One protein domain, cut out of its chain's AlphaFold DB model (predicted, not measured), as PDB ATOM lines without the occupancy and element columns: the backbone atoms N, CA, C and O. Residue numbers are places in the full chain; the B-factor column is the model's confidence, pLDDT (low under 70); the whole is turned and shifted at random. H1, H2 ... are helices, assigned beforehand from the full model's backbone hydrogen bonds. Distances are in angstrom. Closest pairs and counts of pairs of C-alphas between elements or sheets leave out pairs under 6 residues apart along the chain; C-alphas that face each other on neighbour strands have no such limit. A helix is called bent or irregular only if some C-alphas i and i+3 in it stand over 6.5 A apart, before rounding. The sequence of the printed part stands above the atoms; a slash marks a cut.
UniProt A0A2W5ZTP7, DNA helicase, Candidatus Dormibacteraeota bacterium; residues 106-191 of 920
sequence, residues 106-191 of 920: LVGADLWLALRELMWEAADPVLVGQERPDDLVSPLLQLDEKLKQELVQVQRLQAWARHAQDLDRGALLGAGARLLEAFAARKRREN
ATOM      1  N   LEU A 106      -0.706 -46.117 -28.234       91.19
ATOM      2  CA  LEU A 106      -2.104 -46.433 -28.522       91.19
ATOM      3  C   LEU A 106      -2.536 -45.700 -29.794       91.19
ATOM      4  O   LEU A 106      -2.359 -44.484 -29.904       91.19
ATOM      5  N   VAL A 107      -3.110 -46.438 -30.745       86.50
ATOM      6  CA  VAL A 107      -3.534 -45.921 -32.055       86.50
ATOM      7  C   VAL A 107      -4.874 -46.519 -32.471       86.50
ATOM      8  O   VAL A 107      -5.218 -47.621 -32.050       86.50
ATOM      9  N   GLY A 108      -5.620 -45.790 -33.307       84.94
ATOM     10  CA  GLY A 108      -6.859 -46.265 -33.927       84.94
ATOM     11  C   GLY A 108      -7.826 -46.902 -32.926       84.94
ATOM     12  O   GLY A 108      -8.168 -46.301 -31.905       84.94
ATOM     13  N   ALA A 109      -8.235 -48.139 -33.213       86.94
ATOM     14  CA  ALA A 109      -9.204 -48.864 -32.402       86.94
ATOM     15  C   ALA A 109      -8.734 -49.088 -30.954       86.94
ATOM     16  O   ALA A 109      -9.544 -48.943 -30.046       86.94
ATOM     17  N   ASP A 110      -7.446 -49.349 -30.696       87.56
ATOM     18  CA  ASP A 110      -6.943 -49.575 -29.328       87.56
ATOM     19  C   ASP A 110      -7.193 -48.366 -28.416       87.56
ATOM     20  O   ASP A 110      -7.571 -48.512 -27.252       87.56
ATOM     21  N   LEU A 111      -7.008 -47.157 -28.954       92.38
ATOM     22  CA  LEU A 111      -7.255 -45.911 -28.231       92.38
ATOM     23  C   LEU A 111      -8.744 -45.756 -27.887       92.38
ATOM     24  O   LEU A 111      -9.094 -45.363 -26.771       92.38
ATOM     25  N   TRP A 112      -9.613 -46.098 -28.840       93.88
ATOM     26  CA  TRP A 112     -11.064 -46.077 -28.676       93.88
ATOM     27  C   TRP A 112     -11.541 -47.099 -27.642       93.88
ATOM     28  O   TRP A 112     -12.304 -46.749 -26.741       93.88
ATOM     29  N   LEU A 113     -11.040 -48.332 -27.717       91.81
ATOM     30  CA  LEU A 113     -11.358 -49.410 -26.781       91.81
ATOM     31  C   LEU A 113     -10.963 -49.037 -25.354       91.81
ATOM     32  O   LEU A 113     -11.792 -49.132 -24.453       91.81
ATOM     33  N   ALA A 114      -9.743 -48.529 -25.161       93.12
ATOM     34  CA  ALA A 114      -9.246 -48.157 -23.842       93.12
ATOM     35  C   ALA A 114     -10.074 -47.026 -23.197       93.12
ATOM     36  O   ALA A 114     -10.356 -47.074 -21.995       93.12
ATOM     37  N   LEU A 115     -10.495 -46.017 -23.977       96.06
ATOM     38  CA  LEU A 115     -11.368 -44.957 -23.464       96.06
ATOM     39  C   LEU A 115     -12.789 -45.469 -23.195       96.06
ATOM     40  O   LEU A 115     -13.376 -45.109 -22.173       96.06
ATOM     41  N   ARG A 116     -13.340 -46.310 -24.077       93.25
ATOM     42  CA  ARG A 116     -14.659 -46.926 -23.878       93.25
ATOM     43  C   ARG A 116     -14.689 -47.757 -22.604       93.25
ATOM     44  O   ARG A 116     -15.600 -47.586 -21.802       93.25
ATOM     45  N   GLU A 117     -13.714 -48.637 -22.401       91.00
ATOM     46  CA  GLU A 117     -13.616 -49.459 -21.191       91.00
ATOM     47  C   GLU A 117     -13.561 -48.576 -19.940       91.00
ATOM     48  O   GLU A 117     -14.356 -48.774 -19.023       91.00
ATOM     49  N   LEU A 118     -12.736 -47.519 -19.943       94.81
ATOM     50  CA  LEU A 118     -12.722 -46.539 -18.851       94.81
ATOM     51  C   LEU A 118     -14.084 -45.867 -18.630       94.81
ATOM     52  O   LEU A 118     -14.480 -45.652 -17.489       94.81
ATOM     53  N   MET A 119     -14.793 -45.501 -19.697       94.50
ATOM     54  CA  MET A 119     -16.097 -44.841 -19.598       94.50
ATOM     55  C   MET A 119     -17.116 -45.713 -18.866       94.50
ATOM     56  O   MET A 119     -17.846 -45.212 -18.009       94.50
ATOM     57  N   TRP A 120     -17.129 -47.010 -19.165       90.44
ATOM     58  CA  TRP A 120     -18.015 -47.968 -18.510       90.44
ATOM     59  C   TRP A 120     -17.561 -48.321 -17.089       90.44
ATOM     60  O   TRP A 120     -18.412 -48.434 -16.212       90.44
ATOM     61  N   GLU A 121     -16.255 -48.411 -16.828       90.50
ATOM     62  CA  GLU A 121     -15.702 -48.590 -15.474       90.50
ATOM     63  C   GLU A 121     -15.999 -47.401 -14.552       90.50
ATOM     64  O   GLU A 121     -16.344 -47.583 -13.387       90.50
ATOM     65  N   ALA A 122     -15.854 -46.174 -15.063       90.19
ATOM     66  CA  ALA A 122     -16.139 -44.956 -14.312       90.19
ATOM     67  C   ALA A 122     -17.639 -44.783 -14.045       90.19
ATOM     68  O   ALA A 122     -18.002 -44.104 -13.085       90.19
ATOM     69  N   ALA A 123     -18.485 -45.362 -14.906       87.94
ATOM     70  CA  ALA A 123     -19.940 -45.365 -14.798       87.94
ATOM     71  C   ALA A 123     -20.550 -43.974 -14.529       87.94
ATOM     72  O   ALA A 123     -21.562 -43.859 -13.836       87.94
ATOM     73  N   ASP A 124     -19.946 -42.901 -15.067       89.56
ATOM     74  CA  ASP A 124     -20.451 -41.537 -14.875       89.56
ATOM     75  C   ASP A 124     -21.855 -41.430 -15.501       89.56
ATOM     76  O   ASP A 124     -21.977 -41.584 -16.725       89.56
ATOM     77  N   PRO A 125     -22.916 -41.156 -14.711       84.06
ATOM     78  CA  PRO A 125     -24.293 -41.199 -15.194       84.06
ATOM     79  C   PRO A 125     -24.577 -40.250 -16.358       84.06
ATOM     80  O   PRO A 125     -25.505 -40.497 -17.123       84.06
ATOM     81  N   VAL A 126     -23.802 -39.173 -16.518       88.06
ATOM     82  CA  VAL A 126     -23.964 -38.241 -17.643       88.06
ATOM     83  C   VAL A 126     -23.515 -38.883 -18.956       88.06
ATOM     84  O   VAL A 126     -24.110 -38.620 -20.001       88.06
ATOM     85  N   LEU A 127     -22.488 -39.736 -18.914       90.38
ATOM     86  CA  LEU A 127     -21.926 -40.402 -20.091       90.38
ATOM     87  C   LEU A 127     -22.678 -41.700 -20.400       90.38
ATOM     88  O   LEU A 127     -23.246 -41.842 -21.482       90.38
ATOM     89  N   VAL A 128     -22.764 -42.616 -19.429       86.88
ATOM     90  CA  VAL A 128     -23.438 -43.919 -19.610       86.88
ATOM     91  C   VAL A 128     -24.965 -43.789 -19.660       86.88
ATOM     92  O   VAL A 128     -25.658 -44.652 -20.193       86.88
ATOM     93  N   GLY A 129     -25.503 -42.675 -19.154       79.25
ATOM     94  CA  GLY A 129     -26.917 -42.316 -19.250       79.25
ATOM     95  C   GLY A 129     -27.329 -41.726 -20.600       79.25
ATOM     96  O   GLY A 129     -28.517 -41.456 -20.792       79.25
ATOM     97  N   GLN A 130     -26.417 -41.560 -21.565       82.69
ATOM     98  CA  GLN A 130     -26.821 -41.253 -22.939       82.69
ATOM     99  C   GLN A 130     -27.539 -42.439 -23.591       82.69
ATOM    100  O   GLN A 130     -27.367 -43.589 -23.198       82.69
ATOM    101  N   GLU A 131     -28.356 -42.156 -24.606       75.88
ATOM    102  CA  GLU A 131     -29.063 -43.194 -25.363       75.88
ATOM    103  C   GLU A 131     -28.100 -44.148 -26.075       75.88
ATOM    104  O   GLU A 131     -28.337 -45.347 -26.090       75.88
ATOM    105  N   ARG A 132     -27.002 -43.609 -26.617       79.94
ATOM    106  CA  ARG A 132     -25.898 -44.365 -27.218       79.94
ATOM    107  C   ARG A 132     -24.584 -43.900 -26.591       79.94
ATOM    108  O   ARG A 132     -23.961 -42.984 -27.127       79.94
ATOM    109  N   PRO A 133     -24.182 -44.453 -25.436       86.56
ATOM    110  CA  PRO A 133     -22.969 -44.020 -24.745       86.56
ATOM    111  C   PRO A 133     -21.714 -44.199 -25.598       86.56
ATOM    112  O   PRO A 133     -20.871 -43.309 -25.643       86.56
ATOM    113  N   ASP A 134     -21.618 -45.307 -26.335       87.75
ATOM    114  CA  ASP A 134     -20.445 -45.608 -27.165       87.75
ATOM    115  C   ASP A 134     -20.258 -44.596 -28.315       87.75
ATOM    116  O   ASP A 134     -19.123 -44.294 -28.684       87.75
ATOM    117  N   ASP A 135     -21.341 -43.969 -28.804       87.19
ATOM    118  CA  ASP A 135     -21.278 -42.876 -29.792       87.19
ATOM    119  C   ASP A 135     -20.561 -41.623 -29.233       87.19
ATOM    120  O   ASP A 135     -20.179 -40.749 -30.015       87.19
ATOM    121  N   LEU A 136     -20.370 -41.502 -27.907       91.50
ATOM    122  CA  LEU A 136     -19.612 -40.411 -27.278       91.50
ATOM    123  C   LEU A 136     -18.098 -40.625 -27.295       91.50
ATOM    124  O   LEU A 136     -17.362 -39.645 -27.175       91.50
ATOM    125  N   VAL A 137     -17.616 -41.859 -27.444       93.69
ATOM    126  CA  VAL A 137     -16.189 -42.182 -27.286       93.69
ATOM    127  C   VAL A 137     -15.348 -41.467 -28.344       93.69
ATOM    128  O   VAL A 137     -14.388 -40.778 -27.999       93.69
ATOM    129  N   SER A 138     -15.733 -41.535 -29.624       91.94
ATOM    130  CA  SER A 138     -14.999 -40.841 -30.694       91.94
ATOM    131  C   SER A 138     -15.052 -39.309 -30.545       91.94
ATOM    132  O   SER A 138     -13.996 -38.682 -30.626       91.94
ATOM    133  N   PRO A 139     -16.208 -38.671 -30.254       92.94
ATOM    134  CA  PRO A 139     -16.257 -37.252 -29.890       92.94
ATOM    135  C   PRO A 139     -15.377 -36.861 -28.693       92.94
ATOM    136  O   PRO A 139     -14.792 -35.780 -28.696       92.94
ATOM    137  N   LEU A 140     -15.269 -37.712 -27.669       95.69
ATOM    138  CA  LEU A 140     -14.411 -37.465 -26.507       95.69
ATOM    139  C   LEU A 140     -12.925 -37.550 -26.873       95.69
ATOM    140  O   LEU A 140     -12.156 -36.695 -26.439       95.69
ATOM    141  N   LEU A 141     -12.526 -38.510 -27.713       94.81
ATOM    142  CA  LEU A 141     -11.163 -38.577 -28.255       94.81
ATOM    143  C   LEU A 141     -10.833 -37.371 -29.141       94.81
ATOM    144  O   LEU A 141      -9.745 -36.815 -29.030       94.81
ATOM    145  N   GLN A 142     -11.776 -36.917 -29.969       92.31
ATOM    146  CA  GLN A 142     -11.613 -35.697 -30.771       92.31
ATOM    147  C   GLN A 142     -11.464 -34.451 -29.889       92.31
ATOM    148  O   GLN A 142     -10.689 -33.546 -30.202       92.31
ATOM    149  N   LEU A 143     -12.194 -34.386 -28.773       94.25
ATOM    150  CA  LEU A 143     -12.034 -33.321 -27.788       94.25
ATOM    151  C   LEU A 143     -10.657 -33.388 -27.106       94.25
ATOM    152  O   LEU A 143     -10.016 -32.347 -26.965       94.25
ATOM    153  N   ASP A 144     -10.194 -34.581 -26.721       95.44
ATOM    154  CA  ASP A 144      -8.856 -34.807 -26.151       95.44
ATOM    155  C   ASP A 144      -7.743 -34.388 -27.120       95.44
ATOM    156  O   ASP A 144      -6.813 -33.676 -26.740       95.44
ATOM    157  N   GLU A 145      -7.874 -34.751 -28.397       93.31
ATOM    158  CA  GLU A 145      -6.979 -34.316 -29.468       93.31
ATOM    159  C   GLU A 145      -6.907 -32.784 -29.538       93.31
ATOM    160  O   GLU A 145      -5.816 -32.220 -29.460       93.31
ATOM    161  N   LYS A 146      -8.051 -32.094 -29.595       91.75
ATOM    162  CA  LYS A 146      -8.090 -30.623 -29.651       91.75
ATOM    163  C   LYS A 146      -7.495 -29.969 -28.407       91.75
ATOM    164  O   LYS A 146      -6.770 -28.985 -28.528       91.75
ATOM    165  N   LEU A 147      -7.777 -30.505 -27.216       94.06
ATOM    166  CA  LEU A 147      -7.185 -30.021 -25.964       94.06
ATOM    167  C   LEU A 147      -5.656 -30.081 -26.028       94.06
ATOM    168  O   LEU A 147      -4.987 -29.111 -25.678       94.06
ATOM    169  N   LYS A 148      -5.099 -31.189 -26.523       94.94
ATOM    170  CA  LYS A 148      -3.651 -31.381 -26.667       94.94
ATOM    171  C   LYS A 148      -3.037 -30.479 -27.733       94.94
ATOM    172  O   LYS A 148      -2.002 -29.871 -27.471       94.94
ATOM    173  N   GLN A 149      -3.673 -30.366 -28.898       91.94
ATOM    174  CA  GLN A 149      -3.210 -29.524 -30.007       91.94
ATOM    175  C   GLN A 149      -3.140 -28.043 -29.619       91.94
ATOM    176  O   GLN A 149      -2.190 -27.362 -30.000       91.94
ATOM    177  N   GLU A 150      -4.094 -27.578 -28.810       91.06
ATOM    178  CA  GLU A 150      -4.168 -26.208 -28.284       91.06
ATOM    179  C   GLU A 150      -3.478 -26.040 -26.915       91.06
ATOM    180  O   GLU A 150      -3.600 -24.993 -26.278       91.06
ATOM    181  N   LEU A 151      -2.777 -27.068 -26.416       93.06
ATOM    182  CA  LEU A 151      -2.126 -27.081 -25.095       93.06
ATOM    183  C   LEU A 151      -3.059 -26.660 -23.934       93.06
ATOM    184  O   LEU A 151      -2.622 -26.127 -22.908       93.06
ATOM    185  N   VAL A 152      -4.362 -26.911 -24.068       93.56
ATOM    186  CA  VAL A 152      -5.367 -26.623 -23.046       93.56
ATOM    187  C   VAL A 152      -5.392 -27.765 -22.039       93.56
ATOM    188  O   VAL A 152      -5.759 -28.898 -22.340       93.56
ATOM    189  N   GLN A 153      -5.052 -27.446 -20.794       92.69
ATOM    190  CA  GLN A 153      -5.166 -28.393 -19.690       92.69
ATOM    191  C   GLN A 153      -6.628 -28.771 -19.422       92.69
ATOM    192  O   GLN A 153      -7.505 -27.904 -19.362       92.69
ATOM    193  N   VAL A 154      -6.875 -30.058 -19.172       94.19
ATOM    194  CA  VAL A 154      -8.209 -30.615 -18.884       94.19
ATOM    195  C   VAL A 154      -8.891 -29.896 -17.710       94.19
ATOM    196  O   VAL A 154     -10.098 -29.657 -17.740       94.19
ATOM    197  N   GLN A 155      -8.127 -29.443 -16.713       93.88
ATOM    198  CA  GLN A 155      -8.643 -28.701 -15.558       93.88
ATOM    199  C   GLN A 155      -9.271 -27.354 -15.957       93.88
ATOM    200  O   GLN A 155     -10.238 -26.916 -15.332       93.88
ATOM    201  N   ARG A 156      -8.792 -26.707 -17.031       94.75
ATOM    202  CA  ARG A 156      -9.417 -25.483 -17.565       94.75
ATOM    203  C   ARG A 156     -10.782 -25.781 -18.184       94.75
ATOM    204  O   ARG A 156     -11.706 -24.991 -18.002       94.75
ATOM    205  N   LEU A 157     -10.928 -26.923 -18.861       94.75
ATOM    206  CA  LEU A 157     -12.219 -27.374 -19.383       94.75
ATOM    207  C   LEU A 157     -13.197 -27.694 -18.244       94.75
ATOM    208  O   LEU A 157     -14.348 -27.268 -18.302       94.75
ATOM    209  N   GLN A 158     -12.735 -28.353 -17.175       93.62
ATOM    210  CA  GLN A 158     -13.551 -28.593 -15.978       93.62
ATOM    211  C   GLN A 158     -14.010 -27.282 -15.321       93.62
ATOM    212  O   GLN A 158     -15.173 -27.156 -14.939       93.62
ATOM    213  N   ALA A 159     -13.121 -26.292 -15.195       94.06
ATOM    214  CA  ALA A 159     -13.456 -24.990 -14.619       94.06
ATOM    215  C   ALA A 159     -14.474 -24.217 -15.473       94.06
ATOM    216  O   ALA A 159     -15.403 -23.617 -14.927       94.06
ATOM    217  N   TRP A 160     -14.331 -24.267 -16.801       94.44
ATOM    218  CA  TRP A 160     -15.301 -23.694 -17.737       94.44
ATOM    219  C   TRP A 160     -16.663 -24.386 -17.631       94.44
ATOM    220  O   TRP A 160     -17.681 -23.711 -17.527       94.44
ATOM    221  N   ALA A 161     -16.679 -25.721 -17.575       93.81
ATOM    222  CA  ALA A 161     -17.901 -26.522 -17.510       93.81
ATOM    223  C   ALA A 161     -18.783 -26.178 -16.296       93.81
ATOM    224  O   ALA A 161     -20.004 -26.189 -16.412       93.81
ATOM    225  N   ARG A 162     -18.180 -25.801 -15.158       92.56
ATOM    226  CA  ARG A 162     -18.904 -25.361 -13.945       92.56
ATOM    227  C   ARG A 162     -19.654 -24.035 -14.112       92.56
ATOM    228  O   ARG A 162     -20.578 -23.776 -13.353       92.56
ATOM    229  N   HIS A 163     -19.242 -23.205 -15.066       92.44
ATOM    230  CA  HIS A 163     -19.797 -21.869 -15.308       92.44
ATOM    231  C   HIS A 163     -20.421 -21.751 -16.706       92.44
ATOM    232  O   HIS A 163     -20.633 -20.645 -17.206       92.44
ATOM    233  N   ALA A 164     -20.673 -22.883 -17.371       90.88
ATOM    234  CA  ALA A 164     -21.302 -22.895 -18.680       90.88
ATOM    235  C   ALA A 164     -22.751 -22.396 -18.567       90.88
ATOM    236  O   ALA A 164     -23.494 -22.815 -17.685       90.88
ATOM    237  N   GLN A 165     -23.152 -21.505 -19.479       88.88
ATOM    238  CA  GLN A 165     -24.534 -21.011 -19.547       88.88
ATOM    239  C   GLN A 165     -25.519 -22.125 -19.928       88.88
ATOM    240  O   GLN A 165     -26.644 -22.159 -19.446       88.88
ATOM    241  N   ASP A 166     -25.075 -23.035 -20.795       89.62
ATOM    242  CA  ASP A 166     -25.791 -24.254 -21.150       89.62
ATOM    243  C   ASP A 166     -25.400 -25.355 -20.154       89.62
ATOM    244  O   ASP A 166     -24.275 -25.866 -20.193       89.62
ATOM    245  N   LEU A 167     -26.319 -25.670 -19.237       87.56
ATOM    246  CA  LEU A 167     -26.100 -26.624 -18.148       87.56
ATOM    247  C   LEU A 167     -25.899 -28.055 -18.658       87.56
ATOM    248  O   LEU A 167     -25.033 -28.756 -18.136       87.56
ATOM    249  N   ASP A 168     -26.625 -28.470 -19.698       86.50
ATOM    250  CA  ASP A 168     -26.506 -29.813 -20.277       86.50
ATOM    251  C   ASP A 168     -25.143 -29.979 -20.950       86.50
ATOM    252  O   ASP A 168     -24.425 -30.963 -20.729       86.50
ATOM    253  N   ARG A 169     -24.735 -28.969 -21.728       89.19
ATOM    254  CA  ARG A 169     -23.399 -28.926 -22.328       89.19
ATOM    255  C   ARG A 169     -22.308 -28.873 -21.259       89.19
ATOM    256  O   ARG A 169     -21.283 -29.540 -21.410       89.19
ATOM    257  N   GLY A 170     -22.512 -28.092 -20.199       92.25
ATOM    258  CA  GLY A 170     -21.609 -27.997 -19.054       92.25
ATOM    259  C   GLY A 170     -21.432 -29.341 -18.351       92.25
ATOM    260  O   GLY A 170     -20.302 -29.790 -18.158       92.25
ATOM    261  N   ALA A 171     -22.529 -30.033 -18.045       91.50
ATOM    262  CA  ALA A 171     -22.512 -31.354 -17.425       91.50
ATOM    263  C   ALA A 171     -21.773 -32.379 -18.298       91.50
ATOM    264  O   ALA A 171     -20.886 -33.078 -17.799       91.50
ATOM    265  N   LEU A 172     -22.078 -32.427 -19.599       93.06
ATOM    266  CA  LEU A 172     -21.473 -33.371 -20.539       93.06
ATOM    267  C   LEU A 172     -19.968 -33.134 -20.718       93.06
ATOM    268  O   LEU A 172     -19.180 -34.072 -20.601       93.06
ATOM    269  N   LEU A 173     -19.545 -31.885 -20.946       94.81
ATOM    270  CA  LEU A 173     -18.121 -31.547 -21.065       94.81
ATOM    271  C   LEU A 173     -17.377 -31.713 -19.736       94.81
ATOM    272  O   LEU A 173     -16.218 -32.121 -19.737       94.81
ATOM    273  N   GLY A 174     -18.030 -31.446 -18.604       95.56
ATOM    274  CA  GLY A 174     -17.465 -31.675 -17.276       95.56
ATOM    275  C   GLY A 174     -17.228 -33.158 -16.984       95.56
ATOM    276  O   GLY A 174     -16.159 -33.516 -16.490       95.56
ATOM    277  N   ALA A 175     -18.193 -34.022 -17.316       95.75
ATOM    278  CA  ALA A 175     -18.052 -35.474 -17.214       95.75
ATOM    279  C   ALA A 175     -16.977 -36.007 -18.168       95.75
ATOM    280  O   ALA A 175     -16.083 -36.738 -17.742       95.75
ATOM    281  N   GLY A 176     -16.988 -35.550 -19.424       96.81
ATOM    282  CA  GLY A 176     -15.948 -35.864 -20.400       96.81
ATOM    283  C   GLY A 176     -14.554 -35.465 -19.916       96.81
ATOM    284  O   GLY A 176     -13.627 -36.262 -19.982       96.81
ATOM    285  N   ALA A 177     -14.395 -34.275 -19.336       96.69
ATOM    286  CA  ALA A 177     -13.111 -33.821 -18.811       96.69
ATOM    287  C   ALA A 177     -12.606 -34.677 -17.632       96.69
ATOM    288  O   ALA A 177     -11.415 -34.966 -17.559       96.69
ATOM    289  N   ARG A 178     -13.482 -35.124 -16.719       97.06
ATOM    290  CA  ARG A 178     -13.092 -36.078 -15.660       97.06
ATOM    291  C   ARG A 178     -12.638 -37.416 -16.246       97.06
ATOM    292  O   ARG A 178     -11.632 -37.965 -15.801       97.06
ATOM    293  N   LEU A 179     -13.347 -37.906 -17.264       97.75
ATOM    294  CA  LEU A 179     -12.985 -39.135 -17.964       97.75
ATOM    295  C   LEU A 179     -11.608 -39.022 -18.631       97.75
ATOM    296  O   LEU A 179     -10.769 -39.897 -18.446       97.75
ATOM    297  N   LEU A 180     -11.350 -37.931 -19.359       97.50
ATOM    298  CA  LEU A 180     -10.068 -37.693 -20.032       97.50
ATOM    299  C   LEU A 180      -8.903 -37.553 -19.038       97.50
ATOM    300  O   LEU A 180      -7.801 -38.038 -19.297       97.50
ATOM    301  N   GLU A 181      -9.138 -36.957 -17.868       97.00
ATOM    302  CA  GLU A 181      -8.143 -36.903 -16.791       97.00
ATOM    303  C   GLU A 181      -7.817 -38.301 -16.241       97.00
ATOM    304  O   GLU A 181      -6.640 -38.662 -16.114       97.00
ATOM    305  N   ALA A 182      -8.842 -39.118 -15.983       97.38
ATOM    306  CA  ALA A 182      -8.667 -40.516 -15.593       97.38
ATOM    307  C   ALA A 182      -7.965 -41.332 -16.695       97.38
ATOM    308  O   ALA A 182      -7.115 -42.176 -16.398       97.38
ATOM    309  N   PHE A 183      -8.241 -41.029 -17.966       97.44
ATOM    310  CA  PHE A 183      -7.621 -41.688 -19.111       97.44
ATOM    311  C   PHE A 183      -6.128 -41.367 -19.205       97.44
ATOM    312  O   PHE A 183      -5.291 -42.268 -19.305       97.44
ATOM    313  N   ALA A 184      -5.762 -40.093 -19.062       95.44
ATOM    314  CA  ALA A 184      -4.370 -39.663 -18.988       95.44
ATOM    315  C   ALA A 184      -3.635 -40.261 -17.772       95.44
ATOM    316  O   ALA A 184      -2.436 -40.547 -17.842       95.44
ATOM    317  N   ALA A 185      -4.323 -40.470 -16.644       95.44
ATOM    318  CA  ALA A 185      -3.758 -41.163 -15.489       95.44
ATOM    319  C   ALA A 185      -3.510 -42.653 -15.772       95.44
ATOM    320  O   ALA A 185      -2.424 -43.146 -15.466       95.44
ATOM    321  N   ARG A 186      -4.461 -43.354 -16.402       96.00
ATOM    322  CA  ARG A 186      -4.296 -44.763 -16.785       96.00
ATOM    323  C   ARG A 186      -3.134 -44.969 -17.741       96.00
ATOM    324  O   ARG A 186      -2.242 -45.749 -17.420       96.00
ATOM    325  N   LYS A 187      -3.099 -44.204 -18.836       95.38
ATOM    326  CA  LYS A 187      -2.003 -44.251 -19.812       95.38
ATOM    327  C   LYS A 187      -0.642 -44.085 -19.134       95.38
ATOM    328  O   LYS A 187       0.270 -44.858 -19.386       95.38
ATOM    329  N   ARG A 188      -0.517 -43.150 -18.181       92.88
ATOM    330  CA  ARG A 188       0.716 -42.996 -17.386       92.88
ATOM    331  C   ARG A 188       1.081 -44.243 -16.579       92.88
ATOM    332  O   ARG A 188       2.239 -44.642 -16.615       92.88
ATOM    333  N   ARG A 189       0.132 -44.843 -15.849       93.88
ATOM    334  CA  ARG A 189       0.397 -46.051 -15.039       93.88
ATOM    335  C   ARG A 189       0.825 -47.240 -15.896       93.88
ATOM    336  O   ARG A 189       1.675 -48.010 -15.474       93.88
ATOM    337  N   GLU A 190       0.239 -47.373 -17.079       93.31
ATOM    338  CA  GLU A 190       0.509 -48.476 -18.006       93.31
ATOM    339  C   GLU A 190       1.672 -48.182 -18.963       93.31
ATOM    340  O   GLU A 190       1.945 -48.965 -19.869       93.31
ATOM    341  N   ASN A 191       2.378 -47.062 -18.757       93.31
ATOM    342  CA  ASN A 191       3.457 -46.590 -19.619       93.31
ATOM    343  C   ASN A 191       3.038 -46.553 -21.103       93.31
ATOM    344  O   ASN A 191       3.717 -47.070 -21.986       93.31
TER     345      ASN A 191
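AT A GLANCE: This is residues 106 to 191 of the 920 residues of the protein "DNA helicase" of Candidatus Dormibacteraeota bacterium (UniProt A0A2W5ZTP7). A long helix, H5, runs through the middle of the domain, and H4 folds back beside its first part to make a helical hairpin. H3 crosses behind this pair at a large angle to both, while H1 and the short H2 pack on H5 on the side away from H4. The printed part has 86 residues with five named helices, in the order H1, H2, H3, H4, H5, and no named strand; the class is all helix, with 66 residues in the helices. It is compact, with a radius of gyration of the C-alphas of 12.4 A, and spans 36 by 31 by 19 A.

HOW THE PARTS SIT: The hub is H5, residues 167 to 189, which touches four other helices. H4, residues 154 to 161, touches it at a shallow tilt of 12 degrees, opposite ways, and the two form a hairpin; their closest C-alphas, of Ala 161 and Gly 170, are 4.3 A apart. H3, residues 134 to 149, only just touches H5, with 3 pairs of C-alphas within 8 A, the closest those of Leu 140 and Gly 176 at 6.5 A; their lines are about perpendicular at 74 degrees. H1, residues 108 to 122, touches H5 residues 179 to 183 alone, with the C-alphas of Leu 115 and Phe 183 closest at 6.6 A; the steep tilt of 69 degrees, opposite ways, is only just short of perpendicular. H1 also touches H3, only just about perpendicular at 71 degrees, with the C-alphas of Arg 116 and Val 137 closest at 6.0 A. H2, residues 125 to 128, touches H5 residues 171 to 176 alone, the closest C-alphas being those of Val 126 and Leu 172 at 6.2 A. H1 and H2 only just touch, with 3 pairs within 8 A, and only at the corner, where the C-alphas of Trp 120 and Val 128 are closest at 6.9 A. The helix packing is mostly crossed, with tilts that are mostly not shallow. H4 is apart from H1 and H2. Every O i to N i+4 pair is within hydrogen-bond range in H1, H4 and H5, and 10 of 12 are in H3; H2 is too short for such a pair.

IN THESE COORDINATES: H5 is 33.0 A long, from C-alpha 167 at (-26.100, -26.624, -18.148) to C-alpha 189 at (0.397, -46.051, -15.039). H3 is 23.7 A long and only just irregular: C-alphas 135 and 138 are 6.7 A apart. H1 is 21.7 A long and begins with C-alpha 108 at (-6.859, -46.265, -33.927). H4 measures 10.6 A and H2 5.3 A.

THE WHOLE: The C-alphas farthest apart in the domain, of Gln 165 and Asn 191, are 37.9 A apart. The printed part has no cut, and its four links between helices are tight. The mean pLDDT of the printed part is 91.9, and no printed residue is under 70.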